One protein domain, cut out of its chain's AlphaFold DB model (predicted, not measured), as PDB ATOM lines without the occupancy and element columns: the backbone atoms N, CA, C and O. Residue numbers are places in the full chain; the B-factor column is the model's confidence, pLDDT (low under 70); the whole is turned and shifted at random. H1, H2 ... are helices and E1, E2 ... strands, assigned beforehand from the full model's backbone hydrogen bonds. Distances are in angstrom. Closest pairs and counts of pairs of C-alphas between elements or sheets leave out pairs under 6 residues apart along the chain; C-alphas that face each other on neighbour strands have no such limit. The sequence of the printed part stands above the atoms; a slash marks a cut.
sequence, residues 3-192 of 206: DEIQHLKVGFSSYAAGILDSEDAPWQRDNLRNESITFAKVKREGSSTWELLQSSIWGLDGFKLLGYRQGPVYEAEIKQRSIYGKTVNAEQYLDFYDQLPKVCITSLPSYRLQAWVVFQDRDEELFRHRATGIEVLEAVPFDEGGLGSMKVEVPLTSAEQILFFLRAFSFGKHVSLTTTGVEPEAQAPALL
ATOM      1  N   ASP A   3     108.587 193.676 126.949       90.62
ATOM      2  CA  ASP A   3     108.821 193.057 125.639       90.62
ATOM      3  C   ASP A   3     107.704 193.397 124.651       90.62
ATOM      4  O   ASP A   3     106.538 193.085 124.893       90.62
ATOM      5  N   GLU A   4     108.054 194.048 123.546       90.94
ATOM      6  CA  GLU A   4     107.137 194.387 122.461       90.94
ATOM      7  C   GLU A   4     107.045 193.238 121.468       90.94
ATOM      8  O   GLU A   4     107.966 192.963 120.699       90.94
ATOM      9  N   ILE A   5     105.902 192.563 121.487       88.88
ATOM     10  CA  ILE A   5     105.672 191.327 120.738       88.88
ATOM     11  C   ILE A   5     104.873 191.552 119.451       88.88
ATOM     12  O   ILE A   5     104.769 190.643 118.631       88.88
ATOM     13  N   GLN A   6     104.286 192.736 119.263       88.38
ATOM     14  CA  GLN A   6     103.543 193.102 118.057       88.38
ATOM     15  C   GLN A   6     103.440 194.623 117.936       88.38
ATOM     16  O   GLN A   6     103.405 195.315 118.948       88.38
ATOM     17  N   HIS A   7     103.337 195.138 116.713       89.19
ATOM     18  CA  HIS A   7     103.208 196.570 116.445       89.19
ATOM     19  C   HIS A   7     102.120 196.806 115.411       89.19
ATOM     20  O   HIS A   7     101.935 195.992 114.503       89.19
ATOM     21  N   LEU A   8     101.411 197.923 115.538       87.00
ATOM     22  CA  LEU A   8     100.363 198.301 114.606       87.00
ATOM     23  C   LEU A   8     100.331 199.817 114.431       87.00
ATOM     24  O   LEU A   8      99.954 200.543 115.347       87.00
ATOM     25  N   LYS A   9     100.699 200.295 113.239       87.75
ATOM     26  CA  LYS A   9     100.558 201.700 112.840       87.75
ATOM     27  C   LYS A   9      99.294 201.845 112.009       87.75
ATOM     28  O   LYS A   9      99.269 201.476 110.840       87.75
ATOM     29  N   VAL A  10      98.229 202.344 112.619       83.81
ATOM     30  CA  VAL A  10      96.906 202.461 112.001       83.81
ATOM     31  C   VAL A  10      96.787 203.795 111.280       83.81
ATOM     32  O   VAL A  10      97.080 204.846 111.846       83.81
ATOM     33  N   GLY A  11      96.352 203.755 110.023       84.62
ATOM     34  CA  GLY A  11      96.102 204.921 109.190       84.62
ATOM     35  C   GLY A  11      94.635 205.131 108.848       84.62
ATOM     36  O   GLY A  11      93.918 204.172 108.570       84.62
ATOM     37  N   PHE A  12      94.224 206.400 108.776       79.81
ATOM     38  CA  PHE A  12      92.828 206.801 108.548       79.81
ATOM     39  C   PHE A  12      92.553 207.334 107.133       79.81
ATOM     40  O   PHE A  12      91.475 207.856 106.853       79.81
ATOM     41  N   SER A  13      93.497 207.172 106.203       80.81
ATOM     42  CA  SER A  13      93.388 207.714 104.843       80.81
ATOM     43  C   SER A  13      92.227 207.135 104.032       80.81
ATOM     44  O   SER A  13      91.672 207.828 103.183       80.81
ATOM     45  N   SER A  14      91.812 205.896 104.304       77.88
ATOM     46  CA  SER A  14      90.623 205.296 103.685       77.88
ATOM     47  C   SER A  14      89.332 206.003 104.082       77.88
ATOM     48  O   SER A  14      88.419 206.097 103.269       77.88
ATOM     49  N   TYR A  15      89.259 206.533 105.304       74.06
ATOM     50  CA  TYR A  15      88.112 207.314 105.747       74.06
ATOM     51  C   TYR A  15      88.075 208.687 105.095       74.06
ATOM     52  O   TYR A  15      86.997 209.123 104.710       74.06
ATOM     53  N   ALA A  16      89.234 209.315 104.868       74.38
ATOM     54  CA  ALA A  16      89.317 210.556 104.097       74.38
ATOM     55  C   ALA A  16      88.688 210.406 102.696       74.38
ATOM     56  O   ALA A  16      87.994 211.302 102.227       74.38
ATOM     57  N   ALA A  17      88.863 209.253 102.045       75.81
ATOM     58  CA  ALA A  17      88.267 208.993 100.735       75.81
ATOM     59  C   ALA A  17      86.729 208.863 100.760       75.81
ATOM     60  O   ALA A  17      86.094 209.053  99.726       75.81
ATOM     61  N   GLY A  18      86.135 208.541 101.914       72.06
ATOM     62  CA  GLY A  18      84.692 208.337 102.080       72.06
ATOM     63  C   GLY A  18      83.909 209.569 102.542       72.06
ATOM     64  O   GLY A  18      82.693 209.485 102.691       72.06
ATOM     65  N   ILE A  19      84.576 210.700 102.792       74.25
ATOM     66  CA  ILE A  19      83.923 211.923 103.283       74.25
ATOM     67  C   ILE A  19      83.100 212.547 102.158       74.25
ATOM     68  O   ILE A  19      83.649 212.881 101.106       74.25
ATOM     69  N   LEU A  20      81.800 212.732 102.391       77.31
ATOM     70  CA  LEU A  20      80.894 213.415 101.466       77.31
ATOM     71  C   LEU A  20      81.229 214.907 101.369       77.31
ATOM     72  O   LEU A  20      81.695 215.511 102.334       77.31
ATOM     73  N   ASP A  21      80.984 215.511 100.206       80.75
ATOM     74  CA  ASP A  21      81.219 216.943 100.024       80.75
ATOM     75  C   ASP A  21      80.325 217.778 100.953       80.75
ATOM     76  O   ASP A  21      79.105 217.623 101.001       80.75
ATOM     77  N   SER A  22      80.968 218.664 101.707       79.81
ATOM     78  CA  SER A  22      80.383 219.638 102.627       79.81
ATOM     79  C   SER A  22      81.394 220.767 102.846       79.81
ATOM     80  O   SER A  22      82.545 220.655 102.414       79.81
ATOM     81  N   GLU A  23      80.987 221.848 103.511       77.94
ATOM     82  CA  GLU A  23      81.862 222.996 103.793       77.94
ATOM     83  C   GLU A  23      83.134 222.586 104.565       77.94
ATOM     84  O   GLU A  23      84.232 223.021 104.224       77.94
ATOM     85  N   ASP A  24      83.008 221.645 105.506       74.12
ATOM     86  CA  ASP A  24      84.126 221.136 106.313       74.12
ATOM     87  C   ASP A  24      84.872 219.952 105.672       74.12
ATOM     88  O   ASP A  24      85.926 219.538 106.168       74.12
ATOM     89  N   ALA A  25      84.353 219.375 104.579       76.38
ATOM     90  CA  ALA A  25      84.911 218.158 103.986       76.38
ATOM     91  C   ALA A  25      86.397 218.279 103.606       76.38
ATOM     92  O   ALA A  25      87.142 217.346 103.910       76.38
ATOM     93  N   PRO A  26      86.886 219.385 103.001       81.06
ATOM     94  CA  PRO A  26      88.309 219.528 102.691       81.06
ATOM     95  C   PRO A  26      89.193 219.419 103.941       81.06
ATOM     96  O   PRO A  26      90.135 218.631 103.965       81.06
ATOM     97  N   TRP A  27      88.825 220.122 105.016       75.88
ATOM     98  CA  TRP A  27      89.557 220.093 106.282       75.88
ATOM     99  C   TRP A  27      89.545 218.695 106.918       75.88
ATOM    100  O   TRP A  27      90.571 218.216 107.406       75.88
ATOM    101  N   GLN A  28      88.408 217.995 106.886       71.38
ATOM    102  CA  GLN A  28      88.309 216.641 107.441       71.38
ATOM    103  C   GLN A  28      89.145 215.626 106.646       71.38
ATOM    104  O   GLN A  28      89.798 214.763 107.244       71.38
ATOM    105  N   ARG A  29      89.155 215.738 105.310       79.75
ATOM    106  CA  ARG A  29      89.961 214.886 104.422       79.75
ATOM    107  C   ARG A  29      91.448 215.082 104.686       79.75
ATOM    108  O   ARG A  29      92.163 214.092 104.830       79.75
ATOM    109  N   ASP A  30      91.892 216.332 104.778       79.69
ATOM    110  CA  ASP A  30      93.307 216.666 104.946       79.69
ATOM    111  C   ASP A  30      93.865 216.202 106.291       79.69
ATOM    112  O   ASP A  30      94.969 215.649 106.327       79.69
ATOM    113  N   ASN A  31      93.084 216.327 107.368       72.75
ATOM    114  CA  ASN A  31      93.458 215.749 108.657       72.75
ATOM    115  C   ASN A  31      93.575 214.221 108.534       72.75
ATOM    116  O   ASN A  31      94.669 213.663 108.617       72.75
ATOM    117  N   LEU A  32      92.477 213.521 108.223       75.12
ATOM    118  CA  LEU A  32      92.440 212.050 108.250       75.12
ATOM    119  C   LEU A  32      93.434 211.375 107.294       75.12
ATOM    120  O   LEU A  32      93.893 210.260 107.562       75.12
ATOM    121  N   ARG A  33      93.793 212.026 106.184       81.44
ATOM    122  CA  ARG A  33      94.751 211.488 105.212       81.44
ATOM    123  C   ARG A  33      96.133 211.261 105.821       81.44
ATOM    124  O   ARG A  33      96.766 210.235 105.549       81.44
ATOM    125  N   ASN A  34      96.578 212.196 106.652       79.25
ATOM    126  CA  ASN A  34      97.913 212.171 107.237       79.25
ATOM    127  C   ASN A  34      97.919 211.538 108.629       79.25
ATOM    128  O   ASN A  34      98.924 210.933 109.002       79.25
ATOM    129  N   GLU A  35      96.780 211.547 109.329       80.81
ATOM    130  CA  GLU A  35      96.698 211.004 110.679       80.81
ATOM    131  C   GLU A  35      97.054 209.512 110.771       80.81
ATOM    132  O   GLU A  35      96.751 208.689 109.889       80.81
ATOM    133  N   SER A  36      97.710 209.161 111.875       84.69
ATOM    134  CA  SER A  36      97.998 207.792 112.280       84.69
ATOM    135  C   SER A  36      98.110 207.652 113.794       84.69
ATOM    136  O   SER A  36      98.498 208.588 114.494       84.69
ATOM    137  N   ILE A  37      97.807 206.450 114.280       83.25
ATOM    138  CA  ILE A  37      98.051 206.045 115.663       83.25
ATOM    139  C   ILE A  37      98.892 204.774 115.644       83.25
ATOM    140  O   ILE A  37      98.544 203.814 114.954       83.25
ATOM    141  N   THR A  38      99.981 204.756 116.404       86.62
ATOM    142  CA  THR A  38     100.875 203.605 116.508       86.62
ATOM    143  C   THR A  38     100.761 202.953 117.875       86.62
ATOM    144  O   THR A  38     100.953 203.602 118.903       86.62
ATOM    145  N   PHE A  39     100.516 201.650 117.874       87.00
ATOM    146  CA  PHE A  39     100.416 200.823 119.065       87.00
ATOM    147  C   PHE A  39     101.499 199.752 119.089       87.00
ATOM    148  O   PHE A  39     101.898 199.240 118.040       87.00
ATOM    149  N   ALA A  40     101.898 199.359 120.293       89.00
ATOM    150  CA  ALA A  40     102.690 198.165 120.533       89.00
ATOM    151  C   ALA A  40     101.976 197.245 121.515       89.00
ATOM    152  O   ALA A  40     101.442 197.687 122.532       89.00
ATOM    153  N   LYS A  41     101.970 195.951 121.220       88.88
ATOM    154  CA  LYS A  41     101.530 194.928 122.153       88.88
ATOM    155  C   LYS A  41     102.706 194.575 123.039       88.88
ATOM    156  O   LYS A  41     103.698 194.012 122.582       88.88
ATOM    157  N   VAL A  42     102.570 194.905 124.308       90.00
ATOM    158  CA  VAL A  42     103.619 194.788 125.305       90.00
ATOM    159  C   VAL A  42     103.303 193.626 126.231       90.00
ATOM    160  O   VAL A  42     102.199 193.538 126.763       90.00
ATOM    161  N   LYS A  43     104.279 192.749 126.460       90.19
ATOM    162  CA  LYS A  43     104.214 191.672 127.445       90.19
ATOM    163  C   LYS A  43     104.898 192.100 128.745       90.19
ATOM    164  O   LYS A  43     106.086 192.426 128.749       90.19
ATOM    165  N   ARG A  44     104.155 192.060 129.856       86.19
ATOM    166  CA  ARG A  44     104.641 192.289 131.229       86.19
ATOM    167  C   ARG A  44     104.135 191.181 132.140       86.19
ATOM    168  O   ARG A  44     102.938 190.910 132.174       86.19
ATOM    169  N   GLU A  45     105.050 190.536 132.862       80.81
ATOM    170  CA  GLU A  45     104.719 189.608 133.960       80.81
ATOM    171  C   GLU A  45     103.694 188.514 133.581       80.81
ATOM    172  O   GLU A  45     102.865 188.101 134.380       80.81
ATOM    173  N   GLY A  46     103.742 188.038 132.330       76.81
ATOM    174  CA  GLY A  46     102.848 186.994 131.811       76.81
ATOM    175  C   GLY A  46     101.553 187.498 131.164       76.81
ATOM    176  O   GLY A  46     100.913 186.734 130.446       76.81
ATOM    177  N   SER A  47     101.213 188.778 131.325       82.94
ATOM    178  CA  SER A  47     100.098 189.442 130.637       82.94
ATOM    179  C   SER A  47     100.581 190.216 129.407       82.94
ATOM    180  O   SER A  47     101.745 190.617 129.340       82.94
ATOM    181  N   SER A  48      99.704 190.417 128.419       84.19
ATOM    182  CA  SER A  48     100.003 191.248 127.249       84.19
ATOM    183  C   SER A  48      98.911 192.277 127.003       84.19
ATOM    184  O   SER A  48      97.739 191.906 126.942       84.19
ATOM    185  N   THR A  49      99.293 193.533 126.806       84.38
ATOM    186  CA  THR A  49      98.375 194.662 126.608       84.38
ATOM    187  C   THR A  49      98.840 195.531 125.448       84.38
ATOM    188  O   THR A  49     100.040 195.711 125.253       84.38
ATOM    189  N   TRP A  50      97.906 196.082 124.675       84.44
ATOM    190  CA  TRP A  50      98.229 197.084 123.663       84.44
ATOM    191  C   TRP A  50      98.420 198.454 124.307       84.44
ATOM    192  O   TRP A  50      97.557 198.927 125.042       84.44
ATOM    193  N   GLU A  51      99.533 199.102 123.997       83.94
ATOM    194  CA  GLU A  51      99.887 200.433 124.475       83.94
ATOM    195  C   GLU A  51     100.027 201.393 123.301       83.94
ATOM    196  O   GLU A  51     100.588 201.042 122.263       83.94
ATOM    197  N   LEU A  52      99.531 202.618 123.472       81.94
ATOM    198  CA  LEU A  52      99.782 203.713 122.543       81.94
ATOM    199  C   LEU A  52     101.248 204.155 122.645       81.94
ATOM    200  O   LEU A  52     101.675 204.648 123.689       81.94
ATOM    201  N   LEU A  53     101.999 204.019 121.550       80.94
ATOM    202  CA  LEU A  53     103.366 204.536 121.444       80.94
ATOM    203  C   LEU A  53     103.379 206.003 121.015       80.94
ATOM    204  O   LEU A  53     104.099 206.813 121.593       80.94
ATOM    205  N   GLN A  54     102.597 206.340 119.991       79.81
ATOM    206  CA  GLN A  54     102.518 207.695 119.453       79.81
ATOM    207  C   GLN A  54     101.235 207.877 118.648       79.81
ATOM    208  O   GLN A  54     100.720 206.951 118.024       79.81
ATOM    209  N   SER A  55     100.757 209.113 118.632       77.94
ATOM    210  CA  SER A  55      99.670 209.584 117.792       77.94
ATOM    211  C   SER A  55     100.116 210.866 117.093       77.94
ATOM    212  O   SER A  55     100.785 211.696 117.709       77.94
ATOM    213  N   SER A  56      99.767 211.039 115.818       75.00
ATOM    214  CA  SER A  56      99.845 212.358 115.165       75.00
ATOM    215  C   SER A  56      98.637 213.241 115.504       75.00
ATOM    216  O   SER A  56      98.666 214.446 115.275       75.00
ATOM    217  N   ILE A  57      97.605 212.644 116.105       70.69
ATOM    218  CA  ILE A  57      96.330 213.292 116.376       70.69
ATOM    219  C   ILE A  57      96.456 214.128 117.638       70.69
ATOM    220  O   ILE A  57      96.812 213.620 118.706       70.69
ATOM    221  N   TRP A  58      96.142 215.412 117.498       58.53
ATOM    222  CA  TRP A  58      96.269 216.401 118.556       58.53
ATOM    223  C   TRP A  58      95.457 216.027 119.808       58.53
ATOM    224  O   TRP A  58      94.284 215.668 119.718       58.53
ATOM    225  N   GLY A  59      96.097 216.113 120.978       54.91
ATOM    226  CA  GLY A  59      95.484 215.854 122.286       54.91
ATOM    227  C   GLY A  59      95.380 214.382 122.701       54.91
ATOM    228  O   GLY A  59      95.027 214.094 123.842       54.91
ATOM    229  N   LEU A  60      95.740 213.432 121.833       61.50
ATOM    230  CA  LEU A  60      96.025 212.070 122.282       61.50
ATOM    231  C   LEU A  60      97.437 212.032 122.874       61.50
ATOM    232  O   LEU A  60      98.411 211.742 122.177       61.50
ATOM    233  N   ASP A  61      97.543 212.346 124.166       50.84
ATOM    234  CA  ASP A  61      98.778 212.154 124.924       50.84
ATOM    235  C   ASP A  61      99.036 210.644 125.053       50.84
ATOM    236  O   ASP A  61      98.497 209.956 125.918       50.84
ATOM    237  N   GLY A  62      99.862 210.105 124.157       55.09
ATOM    238  CA  GLY A  62     100.519 208.823 124.398       55.09
ATOM    239  C   GLY A  62     101.522 208.932 125.547       55.09
ATOM    240  O   GLY A  62     101.800 210.019 126.067       55.09
ATOM    241  N   PHE A  63     102.163 207.812 125.900       54.97
ATOM    242  CA  PHE A  63     103.460 207.919 126.566       54.97
ATOM    243  C   PHE A  63     104.323 208.864 125.726       54.97
ATOM    244  O   PHE A  63     104.384 208.710 124.507       54.97
ATOM    245  N   LYS A  64     104.953 209.873 126.340       62.62
ATOM    246  CA  LYS A  64     105.863 210.759 125.606       62.62
ATOM    247  C   LYS A  64     106.964 209.888 125.015       62.62
ATOM    248  O   LYS A  64     107.877 209.506 125.742       62.62
ATOM    249  N   LEU A  65     106.858 209.574 123.720       63.72
ATOM    250  CA  LEU A  65     107.782 208.685 123.017       63.72
ATOM    251  C   LEU A  65     109.236 209.100 123.292       63.72
ATOM    252  O   LEU A  65     110.082 208.262 123.583       63.72
ATOM    253  N   LEU A  66     109.464 210.418 123.301       61.56
ATOM    254  CA  LEU A  66     110.743 211.101 123.496       61.56
ATOM    255  C   LEU A  66     110.850 211.808 124.865       61.56
ATOM    256  O   LEU A  66     111.311 212.945 124.961       61.56
ATOM    257  N   GLY A  67     110.368 211.187 125.943       64.19
ATOM    258  CA  GLY A  67     110.481 211.761 127.284       64.19
ATOM    259  C   GLY A  67     111.918 211.739 127.832       64.19
ATOM    260  O   GLY A  67     112.615 210.728 127.785       64.19
ATOM    261  N   TYR A  68     112.371 212.845 128.433       64.69
ATOM    262  CA  TYR A  68     113.628 212.829 129.190       64.69
ATOM    263  C   TYR A  68     113.470 211.935 130.427       64.69
ATOM    264  O   TYR A  68     112.653 212.231 131.301       64.69
ATOM    265  N   ARG A  69     114.255 210.852 130.493       79.31
ATOM    266  CA  ARG A  69     114.219 209.828 131.558       79.31
ATOM    267  C   ARG A  69     112.893 209.076 131.717       79.31
ATOM    268  O   ARG A  69     112.663 208.471 132.761       79.31
ATOM    269  N   GLN A  70     112.030 209.104 130.706       79.25
ATOM    270  CA  GLN A  70     110.755 208.391 130.721       79.25
ATOM    271  C   GLN A  70     110.287 208.079 129.299       79.25
ATOM    272  O   GLN A  70     110.585 208.827 128.372       79.25
ATOM    273  N   GLY A  71     109.500 207.019 129.138       81.44
ATOM    274  CA  GLY A  71     108.897 206.649 127.863       81.44
ATOM    275  C   GLY A  71     109.717 205.642 127.047       81.44
ATOM    276  O   GLY A  71     110.863 205.341 127.394       81.44
ATOM    277  N   PRO A  72     109.134 205.113 125.955       85.31
ATOM    278  CA  PRO A  72     109.653 203.935 125.264       85.31
ATOM    279  C   PRO A  72     111.086 204.066 124.734       85.31
ATOM    280  O   PRO A  72     111.872 203.135 124.878       85.31
ATOM    281  N   VAL A  73     111.468 205.224 124.184       86.25
ATOM    282  CA  VAL A  73     112.825 205.428 123.638       86.25
ATOM    283  C   VAL A  73     113.871 205.432 124.750       86.25
ATOM    284  O   VAL A  73     114.916 204.797 124.627       86.25
ATOM    285  N   TYR A  74     113.578 206.099 125.870       87.25
ATOM    286  CA  TYR A  74     114.457 206.065 127.037       87.25
ATOM    287  C   TYR A  74     114.542 204.652 127.624       87.25
ATOM    288  O   TYR A  74     115.635 204.190 127.938       87.25
ATOM    289  N   GLU A  75     113.411 203.948 127.738       89.56
ATOM    290  CA  GLU A  75     113.358 202.561 128.217       89.56
ATOM    291  C   GLU A  75     114.181 201.605 127.339       89.56
ATOM    292  O   GLU A  75     114.815 200.692 127.874       89.56
ATOM    293  N   ALA A  76     114.205 201.816 126.019       87.50
ATOM    294  CA  ALA A  76     115.068 201.081 125.095       87.50
ATOM    295  C   ALA A  76     116.552 201.387 125.357       87.50
ATOM    296  O   ALA A  76     117.345 200.465 125.548       87.50
ATOM    297  N   GLU A  77     116.914 202.668 125.495       90.44
ATOM    298  CA  GLU A  77     118.289 203.109 125.777       90.44
ATOM    299  C   GLU A  77     118.862 202.476 127.053       90.44
ATOM    300  O   GLU A  77     119.988 201.971 127.072       90.44
ATOM    301  N   ILE A  78     118.060 202.424 128.123       91.69
ATOM    302  CA  ILE A  78     118.452 201.790 129.391       91.69
ATOM    303  C   ILE A  78     118.180 200.277 129.433       91.69
ATOM    304  O   ILE A  78     118.286 199.663 130.498       91.69
ATOM    305  N   LYS A  79     117.851 199.660 128.288       91.44
ATOM    306  CA  LYS A  79     117.652 198.210 128.098       91.44
ATOM    307  C   LYS A  79     116.520 197.603 128.932       91.44
ATOM    308  O   LYS A  79     116.525 196.409 129.232       91.44
ATOM    309  N   GLN A  80     115.541 198.414 129.318       91.12
ATOM    310  CA  GLN A  80     114.335 197.963 130.011       91.12
ATOM    311  C   GLN A  80     113.230 197.519 129.050       91.12
ATOM    312  O   GLN A  80     112.349 196.763 129.474       91.12
ATOM    313  N   ARG A  81     113.306 197.942 127.782       89.75
ATOM    314  CA  ARG A  81     112.381 197.609 126.696       89.75
ATOM    315  C   ARG A  81     113.098 196.866 125.565       89.75
ATOM    316  O   ARG A  81     114.223 197.212 125.204       89.75
ATOM    317  N   SER A  82     112.465 195.822 125.041       91.12
ATOM    318  CA  SER A  82     112.950 195.006 123.922       91.12
ATOM    319  C   SER A  82     111.891 194.896 122.836       91.12
ATOM    320  O   SER A  82     110.700 194.960 123.125       91.12
ATOM    321  N   ILE A  83     112.333 194.683 121.597       89.69
ATOM    322  CA  ILE A  83     111.460 194.438 120.449       89.69
ATOM    323  C   ILE A  83     111.648 192.982 120.012       89.69
ATOM    324  O   ILE A  83     112.749 192.579 119.632       89.69
ATOM    325  N   TYR A  84     110.590 192.175 120.099       87.50
ATOM    326  CA  TYR A  84     110.601 190.724 119.852       87.50
ATOM    327  C   TYR A  84     111.738 189.998 120.594       87.50
ATOM    328  O   TYR A  84     112.489 189.210 120.012       87.50
ATOM    329  N   GLY A  85     111.920 190.316 121.877       86.88
ATOM    330  CA  GLY A  85     112.972 189.765 122.733       86.88
ATOM    331  C   GLY A  85     114.390 190.270 122.441       86.88
ATOM    332  O   GLY A  85     115.332 189.831 123.104       86.88
ATOM    333  N   LYS A  86     114.579 191.189 121.483       88.62
ATOM    334  CA  LYS A  86     115.883 191.797 121.181       88.62
ATOM    335  C   LYS A  86     116.014 193.160 121.850       88.62
ATOM    336  O   LYS A  86     115.170 194.038 121.676       88.62
ATOM    337  N   THR A  87     117.096 193.351 122.596       91.00
ATOM    338  CA  THR A  87     117.471 194.675 123.101       91.00
ATOM    339  C   THR A  87     117.946 195.541 121.939       91.00
ATOM    340  O   THR A  87     118.780 195.105 121.147       91.00
ATOM    341  N   VAL A  88     117.433 196.763 121.868       88.06
ATOM    342  CA  VAL A  88     117.790 197.777 120.870       88.06
ATOM    343  C   VAL A  88     118.194 199.057 121.598       88.06
ATOM    344  O   VAL A  88     117.756 199.274 122.728       88.06
ATOM    345  N   ASN A  89     119.050 199.878 120.992       88.75
ATOM    346  CA  ASN A  89     119.333 201.224 121.510       88.75
ATOM    347  C   ASN A  89     118.241 202.223 121.072       88.75
ATOM    348  O   ASN A  89     117.344 201.866 120.301       88.75
ATOM    349  N   ALA A  90     118.302 203.469 121.555       87.75
ATOM    350  CA  ALA A  90     117.316 204.497 121.208       87.75
ATOM    351  C   ALA A  90     117.197 204.751 119.694       87.75
ATOM    352  O   ALA A  90     116.088 204.877 119.183       87.75
ATOM    353  N   GLU A  91     118.321 204.810 118.977       87.44
ATOM    354  CA  GLU A  91     118.346 205.082 117.532       87.44
ATOM    355  C   GLU A  91     117.668 203.960 116.741       87.44
ATOM    356  O   GLU A  91     116.743 204.209 115.975       87.44
ATOM    357  N   GLN A  92     118.041 202.707 117.006       88.56
ATOM    358  CA  GLN A  92     117.435 201.529 116.383       88.56
ATOM    359  C   GLN A  92     115.943 201.414 116.698       88.56
ATOM    360  O   GLN A  92     115.169 200.950 115.862       88.56
ATOM    361  N   TYR A  93     115.538 201.815 117.905       88.62
ATOM    362  CA  TYR A  93     114.134 201.843 118.297       88.62
ATOM    363  C   TYR A  93     113.340 202.859 117.462       88.62
ATOM    364  O   TYR A  93     112.248 202.545 116.984       88.62
ATOM    365  N   LEU A  94     113.892 204.059 117.256       87.50
ATOM    366  CA  LEU A  94     113.281 205.100 116.426       87.50
ATOM    367  C   LEU A  94     113.225 204.695 114.952       87.50
ATOM    368  O   LEU A  94     112.162 204.782 114.343       87.50
ATOM    369  N   ASP A  95     114.324 204.168 114.411       87.38
ATOM    370  CA  ASP A  95     114.381 203.683 113.031       87.38
ATOM    371  C   ASP A  95     113.343 202.583 112.783       87.38
ATOM    372  O   ASP A  95     112.617 202.611 111.786       87.38
ATOM    373  N   PHE A  96     113.232 201.624 113.707       87.88
ATOM    374  CA  PHE A  96     112.219 200.572 113.640       87.88
ATOM    375  C   PHE A  96     110.805 201.158 113.620       87.88
ATOM    376  O   PHE A  96     109.976 200.763 112.797       87.88
ATOM    377  N   TYR A  97     110.536 202.106 114.517       84.94
ATOM    378  CA  TYR A  97     109.243 202.762 114.639       84.94
ATOM    379  C   TYR A  97     108.849 203.524 113.360       84.94
ATOM    380  O   TYR A  97     107.715 203.398 112.878       84.94
ATOM    381  N   ASP A  98     109.779 204.279 112.774       84.56
ATOM    382  CA  ASP A  98     109.535 205.056 111.556       84.56
ATOM    383  C   ASP A  98     109.259 204.156 110.346       84.56
ATOM    384  O   ASP A  98     108.414 204.482 109.504       84.56
ATOM    385  N   GLN A  99     109.899 202.986 110.306       86.75
ATOM    386  CA  GLN A  99     109.744 201.982 109.253       86.75
ATOM    387  C   GLN A  99     108.469 201.131 109.379       86.75
ATOM    388  O   GLN A  99     108.174 200.346 108.472       86.75
ATOM    389  N   LEU A 100     107.690 201.266 110.462       87.00
ATOM    390  CA  LEU A 100     106.457 200.496 110.629       87.00
ATOM    391  C   LEU A 100     105.468 200.775 109.482       87.00
ATOM    392  O   LEU A 100     105.123 201.936 109.226       87.00
ATOM    393  N   PRO A 101     104.948 199.726 108.813       85.31
ATOM    394  CA  PRO A 101     103.999 199.905 107.727       85.31
ATOM    395  C   PRO A 101     102.679 200.465 108.261       85.31
ATOM    396  O   PRO A 101     102.117 199.967 109.237       85.31
ATOM    397  N   LYS A 102     102.159 201.495 107.586       85.12
ATOM    398  CA  LYS A 102     100.847 202.074 107.891       85.12
ATOM    399  C   LYS A 102      99.751 201.143 107.359       85.12
ATOM    400  O   LYS A 102      99.575 201.014 106.149       85.12
ATOM    401  N   VAL A 103      99.017 200.501 108.264       85.44
ATOM    402  CA  VAL A 103      97.896 199.604 107.968       85.44
ATOM    403  C   VAL A 103      96.609 200.410 107.843       85.44
ATOM    404  O   VAL A 103      96.337 201.313 108.633       85.44
ATOM    405  N   CYS A 104      95.806 200.082 106.836       80.88
ATOM    406  CA  CYS A 104      94.524 200.725 106.613       80.88
ATOM    407  C   CYS A 104      93.511 200.289 107.675       80.88
ATOM    408  O   CYS A 104      93.280 199.105 107.885       80.88
ATOM    409  N   ILE A 105      92.864 201.243 108.329       76.25
ATOM    410  CA  ILE A 105      91.902 200.948 109.391       76.25
ATOM    411  C   ILE A 105      90.715 200.071 108.960       76.25
ATOM    412  O   ILE A 105      90.231 199.270 109.755       76.25
ATOM    413  N   THR A 106      90.283 200.134 107.697       75.25
ATOM    414  CA  THR A 106      89.189 199.282 107.196       75.25
ATOM    415  C   THR A 106      89.572 197.803 107.104       75.25
ATOM    416  O   THR A 106      88.686 196.958 106.999       75.25
ATOM    417  N   SER A 107      90.864 197.461 107.186       78.44
ATOM    418  CA  SER A 107      91.327 196.070 107.270       78.44
ATOM    419  C   SER A 107      91.416 195.545 108.705       78.44
ATOM    420  O   SER A 107      91.913 194.441 108.911       78.44
ATOM    421  N   LEU A 108      90.959 196.314 109.702       76.94
ATOM    422  CA  LEU A 108      91.028 195.971 111.126       76.94
ATOM    423  C   LEU A 108      89.631 195.844 111.775       76.94
ATOM    424  O   LEU A 108      89.398 196.431 112.831       76.94
ATOM    425  N   PRO A 109      88.686 195.070 111.202       70.75
ATOM    426  CA  PRO A 109      87.303 195.020 111.691       70.75
ATOM    427  C   PRO A 109      87.160 194.395 113.089       70.75
ATOM    428  O   PRO A 109      86.148 194.594 113.751       70.75
ATOM    429  N   SER A 110      88.156 193.630 113.541       75.81
ATOM    430  CA  SER A 110      88.160 192.965 114.852       75.81
ATOM    431  C   SER A 110      88.809 193.795 115.962       75.81
ATOM    432  O   SER A 110      88.896 193.314 117.091       75.81
ATOM    433  N   TYR A 111      89.290 195.002 115.652       76.62
ATOM    434  CA  TYR A 111      89.944 195.888 116.609       76.62
ATOM    435  C   TYR A 111      88.994 196.994 117.066       76.62
ATOM    436  O   TYR A 111      88.209 197.543 116.287       76.62
ATOM    437  N   ARG A 112      89.107 197.352 118.341       77.94
ATOM    438  CA  ARG A 112      88.397 198.467 118.963       77.94
ATOM    439  C   ARG A 112      89.399 199.375 119.658       77.94
ATOM    440  O   ARG A 112      90.363 198.899 120.257       77.94
ATOM    441  N   LEU A 113      89.172 200.681 119.571       77.00
ATOM    442  CA  LEU A 113      89.898 201.643 120.390       77.00
ATOM    443  C   LEU A 113      89.257 201.692 121.762       77.00
ATOM    444  O   LEU A 113      88.040 201.797 121.877       77.00
ATOM    445  N   GLN A 114      90.086 201.658 122.789       76.19
ATOM    446  CA  GLN A 114      89.664 201.785 124.166       76.19
ATOM    447  C   GLN A 114      90.301 203.029 124.766       76.19
ATOM    448  O   GLN A 114      91.502 203.246 124.616       76.19
ATOM    449  N   ALA A 115      89.506 203.844 125.449       72.44
ATOM    450  CA  ALA A 115      90.007 205.008 126.165       72.44
ATOM    451  C   ALA A 115      89.398 205.109 127.554       72.44
ATOM    452  O   ALA A 115      88.263 204.690 127.790       72.44
ATOM    453  N   TRP A 116      90.163 205.716 128.454       68.56
ATOM    454  CA  TRP A 116      89.680 206.168 129.750       68.56
ATOM    455  C   TRP A 116      89.321 207.649 129.668       68.56
ATOM    456  O   TRP A 116      90.156 208.483 129.314       68.56
ATOM    457  N   VAL A 117      88.075 207.967 129.996       66.44
ATOM    458  CA  VAL A 117      87.470 209.287 129.803       66.44
ATOM    459  C   VAL A 117      86.977 209.809 131.133       66.44
ATOM    460  O   VAL A 117      86.335 209.068 131.862       66.44
ATOM    461  N   VAL A 118      87.215 211.081 131.440       63.91
ATOM    462  CA  VAL A 118      86.598 211.742 132.596       63.91
ATOM    463  C   VAL A 118      85.346 212.469 132.117       63.91
ATOM    464  O   VAL A 118      85.450 213.381 131.298       63.91
ATOM    465  N   PHE A 119      84.174 212.078 132.614       60.03
ATOM    466  CA  PHE A 119      82.923 212.767 132.287       60.03
ATOM    467  C   PHE A 119      82.534 213.736 133.406       60.03
ATOM    468  O   PHE A 119      82.579 213.376 134.580       60.03
ATOM    469  N   GLN A 120      82.145 214.964 133.038       57.75
ATOM    470  CA  GLN A 120      81.614 215.952 133.988       57.75
ATOM    471  C   GLN A 120      80.194 215.587 134.445       57.75
ATOM    472  O   GLN A 120      79.928 215.563 135.643       57.75
ATOM    473  N   ASP A 121      79.318 215.238 133.500       64.62
ATOM    474  CA  ASP A 121      78.006 214.640 133.752       64.62
ATOM    475  C   ASP A 121      77.881 213.367 132.913       64.62
ATOM    476  O   ASP A 121      77.882 213.395 131.682       64.62
ATOM    477  N   ARG A 122      77.813 212.228 133.601       61.88
ATOM    478  CA  ARG A 122      77.720 210.910 132.982       61.88
ATOM    479  C   ARG A 122      76.496 210.791 132.077       61.88
ATOM    480  O   ARG A 122      76.612 210.241 130.986       61.88
ATOM    481  N   ASP A 123      75.324 211.168 132.571       63.75
ATOM    482  CA  ASP A 123      74.060 210.786 131.940       63.75
ATOM    483  C   ASP A 123      73.774 211.678 130.733       63.75
ATOM    484  O   ASP A 123      73.289 211.192 129.709       63.75
ATOM    485  N   GLU A 124      74.167 212.950 130.812       65.81
ATOM    486  CA  GLU A 124      74.131 213.864 129.672       65.81
ATOM    487  C   GLU A 124      75.082 213.409 128.556       65.81
ATOM    488  O   GLU A 124      74.688 213.331 127.389       65.81
ATOM    489  N   GLU A 125      76.318 213.050 128.904       62.88
ATOM    490  CA  GLU A 125      77.305 212.584 127.932       62.88
ATOM    491  C   GLU A 125      76.867 211.248 127.316       62.88
ATOM    492  O   GLU A 125      76.779 211.131 126.095       62.88
ATOM    493  N   LEU A 126      76.446 210.266 128.121       61.94
ATOM    494  CA  LEU A 126      75.891 209.003 127.616       61.94
ATOM    495  C   LEU A 126      74.680 209.205 126.695       61.94
ATOM    496  O   LEU A 126      74.528 208.471 125.715       61.94
ATOM    497  N   PHE A 127      73.819 210.184 126.987       63.97
ATOM    498  CA  PHE A 127      72.680 210.513 126.133       63.97
ATOM    499  C   PHE A 127      73.125 211.075 124.777       63.97
ATOM    500  O   PHE A 127      72.611 210.631 123.748       63.97
ATOM    501  N   ARG A 128      74.121 211.974 124.749       63.31
ATOM    502  CA  ARG A 128      74.719 212.466 123.493       63.31
ATOM    503  C   ARG A 128      75.389 211.337 122.696       63.31
ATOM    504  O   ARG A 128      75.272 211.305 121.471       63.31
ATOM    505  N   HIS A 129      76.026 210.379 123.376       60.38
ATOM    506  CA  HIS A 129      76.826 209.313 122.747       60.38
ATOM    507  C   HIS A 129      76.010 208.120 122.238       60.38
ATOM    508  O   HIS A 129      76.478 207.372 121.379       60.38
ATOM    509  N   ARG A 130      74.759 207.935 122.684       59.69
ATOM    510  CA  ARG A 130      73.889 206.860 122.160       59.69
ATOM    511  C   ARG A 130      73.609 206.982 120.661       59.69
ATOM    512  O   ARG A 130      73.373 205.968 120.012       59.69
ATOM    513  N   ALA A 131      73.649 208.195 120.110       56.75
ATOM    514  CA  ALA A 131      73.415 208.437 118.687       56.75
ATOM    515  C   ALA A 131      74.636 208.124 117.799       56.75
ATOM    516  O   ALA A 131      74.483 208.011 116.587       56.75
ATOM    517  N   THR A 132      75.834 207.968 118.376       60.62
ATOM    518  CA  THR A 132      77.090 207.818 117.619       60.62
ATOM    519  C   THR A 132      77.569 206.365 117.510       60.62
ATOM    520  O   THR A 132      78.554 206.089 116.829       60.62
ATOM    521  N   GLY A 133      76.872 205.402 118.127       60.53
ATOM    522  CA  GLY A 133      77.230 203.976 118.067       60.53
ATOM    523  C   GLY A 133      78.488 203.612 118.867       60.53
ATOM    524  O   GLY A 133      79.160 202.637 118.541       60.53
ATOM    525  N   ILE A 134      78.819 204.411 119.883       66.38
ATOM    526  CA  ILE A 134      79.925 204.169 120.816       66.38
ATOM    527  C   ILE A 134      79.439 203.266 121.946       66.38
ATOM    528  O   ILE A 134      78.415 203.542 122.577       66.38
ATOM    529  N   GLU A 135      80.181 202.196 122.221       66.38
ATOM    530  CA  GLU A 135      79.876 201.284 123.319       66.38
ATOM    531  C   GLU A 135      80.592 201.761 124.589       66.38
ATOM    532  O   GLU A 135      81.820 201.796 124.668       66.38
ATOM    533  N   VAL A 136      79.830 202.134 125.618       65.25
ATOM    534  CA  VAL A 136      80.397 202.436 126.940       65.25
ATOM    535  C   VAL A 136      80.341 201.173 127.782       65.25
ATOM    536  O   VAL A 136      79.254 200.702 128.115       65.25
ATOM    537  N   LEU A 137      81.512 200.611 128.088       59.03
ATOM    538  CA  LEU A 137      81.608 199.298 128.720       59.03
ATOM    539  C   LEU A 137      81.506 199.361 130.241       59.03
ATOM    540  O   LEU A 137      80.830 198.528 130.839       59.03
ATOM    541  N   GLU A 138      82.187 200.315 130.877       61.66
ATOM    542  CA  GLU A 138      82.307 200.317 132.333       61.66
ATOM    543  C   GLU A 138      82.586 201.717 132.884       61.66
ATOM    544  O   GLU A 138      83.433 202.453 132.375       61.66
ATOM    545  N   ALA A 139      81.880 202.080 133.952       56.56
ATOM    546  CA  ALA A 139      82.191 203.252 134.755       56.56
ATOM    547  C   ALA A 139      83.065 202.812 135.928       56.56
ATOM    548  O   ALA A 139      82.596 202.054 136.776       56.56
ATOM    549  N   VAL A 140      84.307 203.288 135.984       53.81
ATOM    550  CA  VAL A 140      85.211 202.996 137.100       53.81
ATOM    551  C   VAL A 140      85.398 204.281 137.905       53.81
ATOM    552  O   VAL A 140      85.911 205.271 137.370       53.81
ATOM    553  N   PRO A 141      84.956 204.315 139.174       48.09
ATOM    554  CA  PRO A 141      85.190 205.471 140.026       48.09
ATOM    555  C   PRO A 141      86.698 205.665 140.221       48.09
ATOM    556  O   PRO A 141      87.435 204.699 140.399       48.09
ATOM    557  N   PHE A 142      87.153 206.915 140.162       49.12
ATOM    558  CA  PHE A 142      88.547 207.242 140.439       49.12
ATOM    559  C   PHE A 142      88.749 207.313 141.957       49.12
ATOM    560  O   PHE A 142      87.988 207.993 142.654       49.12
ATOM    561  N   ASP A 143      89.778 206.640 142.465       44.81
ATOM    562  CA  ASP A 143      90.245 206.801 143.840       44.81
ATOM    563  C   ASP A 143      90.965 208.151 143.948       44.81
ATOM    564  O   ASP A 143      92.173 208.201 143.775       44.81
ATOM    565  N   GLU A 144      90.211 209.250 144.101       40.12
ATOM    566  CA  GLU A 144      90.612 210.552 144.686       40.12
ATOM    567  C   GLU A 144      89.615 211.660 144.273       40.12
ATOM    568  O   GLU A 144      89.872 212.463 143.382       40.12
ATOM    569  N   GLY A 145      88.447 211.717 144.927       39.97
ATOM    570  CA  GLY A 145      87.661 212.954 145.113       39.97
ATOM    571  C   GLY A 145      87.199 213.758 143.882       39.97
ATOM    572  O   GLY A 145      86.764 214.896 144.052       39.97
ATOM    573  N   GLY A 146      87.266 213.209 142.669       48.56
ATOM    574  CA  GLY A 146      86.939 213.898 141.421       48.56
ATOM    575  C   GLY A 146      86.111 213.043 140.465       48.56
ATOM    576  O   GLY A 146      86.050 211.825 140.596       48.56
ATOM    577  N   LEU A 147      85.453 213.738 139.531       53.53
ATOM    578  CA  LEU A 147      84.592 213.247 138.446       53.53
ATOM    579  C   LEU A 147      84.925 211.823 137.961       53.53
ATOM    580  O   LEU A 147      86.075 211.510 137.656       53.53
ATOM    581  N   GLY A 148      83.898 210.974 137.867       56.81
ATOM    582  CA  GLY A 148      84.044 209.563 137.512       56.81
ATOM    583  C   GLY A 148      84.664 209.357 136.130       56.81
ATOM    584  O   GLY A 148      84.285 210.012 135.155       56.81
ATOM    585  N   SER A 149      85.602 208.411 136.043       60.03
ATOM    586  CA  SER A 149      86.159 207.970 134.770       60.03
ATOM    587  C   SER A 149      85.360 206.810 134.174       60.03
ATOM    588  O   SER A 149      84.836 205.953 134.883       60.03
ATOM    589  N   MET A 150      85.261 206.753 132.854       63.47
ATOM    590  CA  MET A 150      84.623 205.661 132.135       63.47
ATOM    591  C   MET A 150      85.550 205.099 131.085       63.47
ATOM    592  O   MET A 150      86.256 205.831 130.392       63.47
ATOM    593  N   LYS A 151      85.495 203.783 130.953       71.00
ATOM    594  CA  LYS A 151      86.121 203.059 129.869       71.00
ATOM    595  C   LYS A 151      85.144 202.994 128.703       71.00
ATOM    596  O   LYS A 151      84.084 202.368 128.791       71.00
ATOM    597  N   VAL A 152      85.513 203.662 127.619       69.75
ATOM    598  CA  VAL A 152      84.751 203.673 126.370       69.75
ATOM    599  C   VAL A 152      85.450 202.801 125.342       69.75
ATOM    600  O   VAL A 152      86.680 202.808 125.254       69.75
ATOM    601  N   GLU A 153      84.663 202.061 124.566       74.50
ATOM    602  CA  GLU A 153      85.140 201.352 123.390       74.50
ATOM    603  C   GLU A 153      84.497 201.912 122.131       74.50
ATOM    604  O   GLU A 153      83.276 202.027 122.006       74.50
ATOM    605  N   VAL A 154      85.350 202.243 121.169       73.88
ATOM    606  CA  VAL A 154      84.925 202.733 119.869       73.88
ATOM    607  C   VAL A 154      85.319 201.717 118.808       73.88
ATOM    608  O   VAL A 154      86.513 201.432 118.640       73.88
ATOM    609  N   PRO A 155      84.336 201.145 118.091       71.31
ATOM    610  CA  PRO A 155      84.630 200.284 116.965       71.31
ATOM    611  C   PRO A 155      85.306 201.098 115.862       71.31
ATOM    612  O   PRO A 155      84.954 202.247 115.593       71.31
ATOM    613  N   LEU A 156      86.280 200.491 115.190       70.94
ATOM    614  CA  LEU A 156      87.017 201.133 114.104       70.94
ATOM    615  C   LEU A 156      86.260 201.075 112.770       70.94
ATOM    616  O   LEU A 156      86.845 200.758 111.737       70.94
ATOM    617  N   THR A 157      84.956 201.363 112.793       67.94
ATOM    618  CA  THR A 157      84.015 201.098 111.689       67.94
ATOM    619  C   THR A 157      83.564 202.330 110.909       67.94
ATOM    620  O   THR A 157      83.089 202.184 109.785       67.94
ATOM    621  N   SER A 158      83.692 203.536 111.470       67.12
ATOM    622  CA  SER A 158      83.260 204.777 110.815       67.12
ATOM    623  C   SER A 158      84.228 205.931 111.060       67.12
ATOM    624  O   SER A 158      84.733 206.120 112.168       67.12
ATOM    625  N   ALA A 159      84.422 206.749 110.021       63.72
ATOM    626  CA  ALA A 159      85.171 208.002 110.079       63.72
ATOM    627  C   ALA A 159      84.629 208.943 111.161       63.72
ATOM    628  O   ALA A 159      85.401 209.555 111.889       63.72
ATOM    629  N   GLU A 160      83.304 209.030 111.283       63.78
ATOM    630  CA  GLU A 160      82.622 209.919 112.224       63.78
ATOM    631  C   GLU A 160      82.846 209.476 113.667       63.78
ATOM    632  O   GLU A 160      83.150 210.303 114.518       63.78
ATOM    633  N   GLN A 161      82.778 208.169 113.930       67.44
ATOM    634  CA  GLN A 161      83.041 207.590 115.250       67.44
ATOM    635  C   GLN A 161      84.477 207.837 115.692       67.44
ATOM    636  O   GLN A 161      84.729 208.168 116.849       67.44
ATOM    637  N   ILE A 162      85.415 207.717 114.755       68.31
ATOM    638  CA  ILE A 162      86.824 207.981 115.008       68.31
ATOM    639  C   ILE A 162      87.036 209.473 115.217       68.31
ATOM    640  O   ILE A 162      87.545 209.843 116.257       68.31
ATOM    641  N   LEU A 163      86.606 210.350 114.309       62.50
ATOM    642  CA  LEU A 163      86.734 211.802 114.484       62.50
ATOM    643  C   LEU A 163      86.101 212.284 115.789       62.50
ATOM    644  O   LEU A 163      86.667 213.135 116.473       62.50
ATOM    645  N   PHE A 164      84.952 211.718 116.145       64.00
ATOM    646  CA  PHE A 164      84.312 211.951 117.422       64.00
ATOM    647  C   PHE A 164      85.204 211.493 118.578       64.00
ATOM    648  O   PHE A 164      85.490 212.296 119.457       64.00
ATOM    649  N   PHE A 165      85.694 210.251 118.562       67.12
ATOM    650  CA  PHE A 165      86.608 209.727 119.579       67.12
ATOM    651  C   PHE A 165      87.854 210.612 119.718       67.12
ATOM    652  O   PHE A 165      88.215 211.040 120.809       67.12
ATOM    653  N   LEU A 166      88.465 210.983 118.598       63.41
ATOM    654  CA  LEU A 166      89.640 211.844 118.555       63.41
ATOM    655  C   LEU A 166      89.374 213.230 119.157       63.41
ATOM    656  O   LEU A 166      90.240 213.754 119.846       63.41
ATOM    657  N   ARG A 167      88.190 213.815 118.932       60.03
ATOM    658  CA  ARG A 167      87.803 215.138 119.462       60.03
ATOM    659  C   ARG A 167      87.315 215.102 120.908       60.03
ATOM    660  O   ARG A 167      87.580 216.026 121.664       60.03
ATOM    661  N   ALA A 168      86.568 214.071 121.280       58.12
ATOM    662  CA  ALA A 168      86.012 213.916 122.619       58.12
ATOM    663  C   ALA A 168      87.095 213.526 123.632       58.12
ATOM    664  O   ALA A 168      86.998 213.871 124.808       58.12
ATOM    665  N   PHE A 169      88.139 212.826 123.176       56.88
ATOM    666  CA  PHE A 169      89.157 212.237 124.044       56.88
ATOM    667  C   PHE A 169      90.557 212.822 123.832       56.88
ATOM    668  O   PHE A 169      91.510 212.322 124.422       56.88
ATOM    669  N   SER A 170      90.666 213.954 123.123       48.03
ATOM    670  CA  SER A 170      91.870 214.802 123.021       48.03
ATOM    671  C   SER A 170      92.334 215.415 124.361       48.03
ATOM    672  O   SER A 170      93.185 216.300 124.385       48.03
ATOM    673  N   PHE A 171      91.737 214.993 125.478       47.28
ATOM    674  CA  PHE A 171      92.094 215.378 126.844       47.28
ATOM    675  C   PHE A 171      92.316 214.153 127.763       47.28
ATOM    676  O   PHE A 171      92.549 214.316 128.962       47.28
ATOM    677  N   GLY A 172      92.222 212.924 127.229       47.34
ATOM    678  CA  GLY A 172      92.334 211.662 127.969       47.34
ATOM    679  C   GLY A 172      93.737 211.051 127.896       47.34
ATOM    680  O   GLY A 172      94.334 210.963 126.831       47.34
ATOM    681  N   LYS A 173      94.260 210.605 129.046       54.00
ATOM    682  CA  LYS A 173      95.676 210.234 129.240       54.00
ATOM    683  C   LYS A 173      96.080 208.853 128.701       54.00
ATOM    684  O   LYS A 173      97.270 208.571 128.636       54.00
ATOM    685  N   HIS A 174      95.124 207.976 128.368       62.38
ATOM    686  CA  HIS A 174      95.421 206.591 127.985       62.38
ATOM    687  C   HIS A 174      94.435 206.043 126.947       62.38
ATOM    688  O   HIS A 174      93.263 205.811 127.253       62.38
ATOM    689  N   VAL A 175      94.951 205.787 125.741       68.81
ATOM    690  CA  VAL A 175      94.276 205.042 124.669       68.81
ATOM    691  C   VAL A 175      94.997 203.712 124.451       68.81
ATOM    692  O   VAL A 175      96.226 203.662 124.420       68.81
ATOM    693  N   SER A 176      94.243 202.632 124.287       72.00
ATOM    694  CA  SER A 176      94.740 201.293 123.966       72.00
ATOM    695  C   SER A 176      93.898 200.654 122.860       72.00
ATOM    696  O   SER A 176      92.857 201.178 122.461       72.00
ATOM    697  N   LEU A 177      94.365 199.518 122.341       75.06
ATOM    698  CA  LEU A 177      93.579 198.667 121.450       75.06
ATOM    699  C   LEU A 177      93.076 197.434 122.200       75.06
ATOM    700  O   LEU A 177      93.807 196.816 122.976       75.06
ATOM    701  N   THR A 178      91.841 197.038 121.917       76.19
ATOM    702  CA  THR A 178      91.304 195.723 122.274       76.19
ATOM    703  C   THR A 178      90.850 194.989 121.022       76.19
ATOM    704  O   THR A 178      90.658 195.583 119.959       76.19
ATOM    705  N   THR A 179      90.733 193.670 121.128       73.06
ATOM    706  CA  THR A 179      90.341 192.800 120.023       73.06
ATOM    707  C   THR A 179      89.116 191.990 120.426       73.06
ATOM    708  O   THR A 179      89.043 191.459 121.532       73.06
ATOM    709  N   THR A 180      88.117 191.912 119.547       64.44
ATOM    710  CA  THR A 180      86.864 191.171 119.795       64.44
ATOM    711  C   THR A 180      86.844 189.802 119.114       64.44
ATOM    712  O   THR A 180      85.785 189.303 118.740       64.44
ATOM    713  N   GLY A 181      88.011 189.188 118.909       60.59
ATOM    714  CA  GLY A 181      88.147 187.930 118.175       60.59
ATOM    715  C   GLY A 181      89.565 187.360 118.210       60.59
ATOM    716  O   GLY A 181      90.383 187.764 119.031       60.59
ATOM    717  N   VAL A 182      89.852 186.408 117.316       54.56
ATOM    718  CA  VAL A 182      91.195 185.825 117.176       54.56
ATOM    719  C   VAL A 182      92.121 186.872 116.566       54.56
ATOM    720  O   VAL A 182      91.904 187.322 115.441       54.56
ATOM    721  N   GLU A 183      93.137 187.275 117.321       58.09
ATOM    722  CA  GLU A 183      94.133 188.222 116.837       58.09
ATOM    723  C   GLU A 183      94.975 187.587 115.721       58.09
ATOM    724  O   GLU A 183      95.389 186.431 115.858       58.09
ATOM    725  N   PRO A 184      95.259 188.311 114.626       53.84
ATOM    726  CA  PRO A 184      96.216 187.840 113.638       53.84
ATOM    727  C   PRO A 184      97.584 187.629 114.302       53.84
ATOM    728  O   PRO A 184      98.048 188.482 115.068       53.84
ATOM    729  N   GLU A 185      98.219 186.490 114.007       49.53
ATOM    730  CA  GLU A 185      99.535 186.138 114.549       49.53
ATOM    731  C   GLU A 185     100.554 187.256 114.298       49.53
ATOM    732  O   GLU A 185     100.563 187.904 113.247       49.53
ATOM    733  N   ALA A 186     101.422 187.482 115.283       50.34
ATOM    734  CA  ALA A 186     102.461 188.493 115.207       50.34
ATOM    735  C   ALA A 186     103.410 188.197 114.036       50.34
ATOM    736  O   ALA A 186     104.253 187.306 114.107       50.34
ATOM    737  N   GLN A 187     103.308 188.977 112.961       46.81
ATOM    738  CA  GLN A 187     104.323 189.000 111.917       46.81
ATOM    739  C   GLN A 187     105.407 189.991 112.346       46.81
ATOM    740  O   GLN A 187     105.172 191.198 112.411       46.81
ATOM    741  N   ALA A 188     106.589 189.482 112.697       44.31
ATOM    742  CA  ALA A 188     107.755 190.336 112.890       44.31
ATOM    743  C   ALA A 188     108.125 190.975 111.538       44.31
ATOM    744  O   ALA A 188     108.229 190.250 110.543       44.31
ATOM    745  N   PRO A 189     108.346 192.300 111.461       45.69
ATOM    746  CA  PRO A 189     108.897 192.907 110.260       45.69
ATOM    747  C   PRO A 189     110.237 192.239 109.933       45.69
ATOM    748  O   PRO A 189     111.106 192.127 110.801       45.69
ATOM    749  N   ALA A 190     110.428 191.823 108.678       35.28
ATOM    750  CA  ALA A 190     111.662 191.181 108.204       35.28
ATOM    751  C   ALA A 190     112.939 192.007 108.495       35.28
ATOM    752  O   ALA A 190     114.038 191.456 108.547       35.28
ATOM    753  N   LEU A 191     112.784 193.311 108.747       41.88
ATOM    754  CA  LEU A 191     113.839 194.268 109.081       41.88
ATOM    755  C   LEU A 191     114.639 193.904 110.341       41.88
ATOM    756  O   LEU A 191     115.849 194.093 110.354       41.88
ATOM    757  N   LEU A 192     114.034 193.279 111.359       39.75
ATOM    758  CA  LEU A 192     114.772 192.869 112.569       39.75
ATOM    759  C   LEU A 192     115.693 191.656 112.354       39.75
ATOM    760  O   LEU A 192     116.442 191.274 113.260       39.75
TER     761      LEU A 192
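AT A GLANCE: This is residues 3 to 192 of the 206 residues of an uncharacterized protein of Comamonas testosteroni (UniProt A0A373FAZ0). Two strongly twisted sheets stand edge to edge as two lobes, with E3 of the one beside E9 of the other. The larger sheet, E1 to E5, has H4 over it and H3 grazing it; the other, E6 to E9, has H6 packed along E8 and H5 near its far edge E7, while H1 and H2 pack together at the ends of E1 and E2 and reach H6. The 190 printed residues hold six named helices and nine named strands, in the order E1 H1 H2 E2 E3 H3 E4 H4 E5 E6 H5 E7 E8 H6 E9. The larger sheet is branched and mixed, the smaller runs E7 E8 E6 E9, all antiparallel, and the class is mixed, helices and strands. The whole is compact, with a radius of gyration of the C-alphas of 17.4 A and spans of 47 by 45 by 35 A.

HOW THE PARTS SIT: In the branched sheet, E1, residues 3 to 11, has E2, residues 36 to 44, antiparallel on one side, with N 10 and O 37 at 2.8 A. On the other side of E1 are two parallel neighbours: E4, residues 81 to 83, beside residues 3 to 4, with N 4 and O 82 at 2.8 A, and E5, residues 102 to 104, beside residues 9 to 11, with N 11 and O 103 at 2.8 A. E2 forms a hairpin with E3, residues 47 to 55, where N 42 and O 49 are 2.8 A apart. H4, residues 90 to 98, is on this sheet at a height of 9.6 A, over E2 and slantwise to it at 38 degrees on the local plane. H3, residues 72 to 77, only grazes the sheet and touches H4 at Glu 77 and Ala 90, their closest C-alphas, 4.9 A apart; they run opposite ways at a tilt of 38 degrees, only just steep. H1, residues 13 to 17, grazes the same sheet and touches H2, residues 25 to 34, at C-alphas 13 and 33, 4.0 A apart. The closest C-alphas of E3 and E9, residues 175 to 179, are those of Glu 51 and Ser 176, 5.2 A apart. E9 is the antiparallel neighbour of E6, residues 111 to 118, with N 114 and O 176 at 2.8 A. E6 pairs with E8, residues 149 to 155, where N 117 and O 150 are 2.8 A apart, and E8 forms a hairpin with the edge strand E7, residues 135 to 140, with N 151 and O 138 at 2.8 A. H6, residues 159 to 168, is on this sheet at a height of 10.0 A, over E8 and along it at 13 degrees on the local plane. H6 is near H2, and close to but not clearly touching H1, with C-alphas 15 and 159 closest at 5.3 A. H5, residues 122 to 129, only grazes the sheet. E6, H5, E7 and E8, H6, E9 are split strand-helix-strand units, two strands running the same way with another strand between them, each with a right-handed crossover. Every O i to N i+4 pair is within hydrogen-bond range in H1, H3, H4, H5 and H6, and 5 of 6 in H2.

IN THESE COORDINATES: E1 begins at C-alpha 3 (108.821, 193.057, 125.639) and is 23.9 A long, E2 25.4 A, E3 23.9 A, E6 22.8 A and E8 19.5 A. H2 is 14.7 A long and H6 13.9 A. E9 ends at C-alpha 179 (90.341, 192.800, 120.023).

THE WHOLE: The C-alphas farthest apart, those of Glu 23 and Glu 45, are 50.5 A apart. The printed part has no cut; the link from E3 to H3, 16 residues, is long. Residues 180 to 192 hold no named element. The mean pLDDT of the printed part is 72.0, and 79 residues are under 70, among them 58 to 68, 116 to 150, 157 to 175 and 180 to 192.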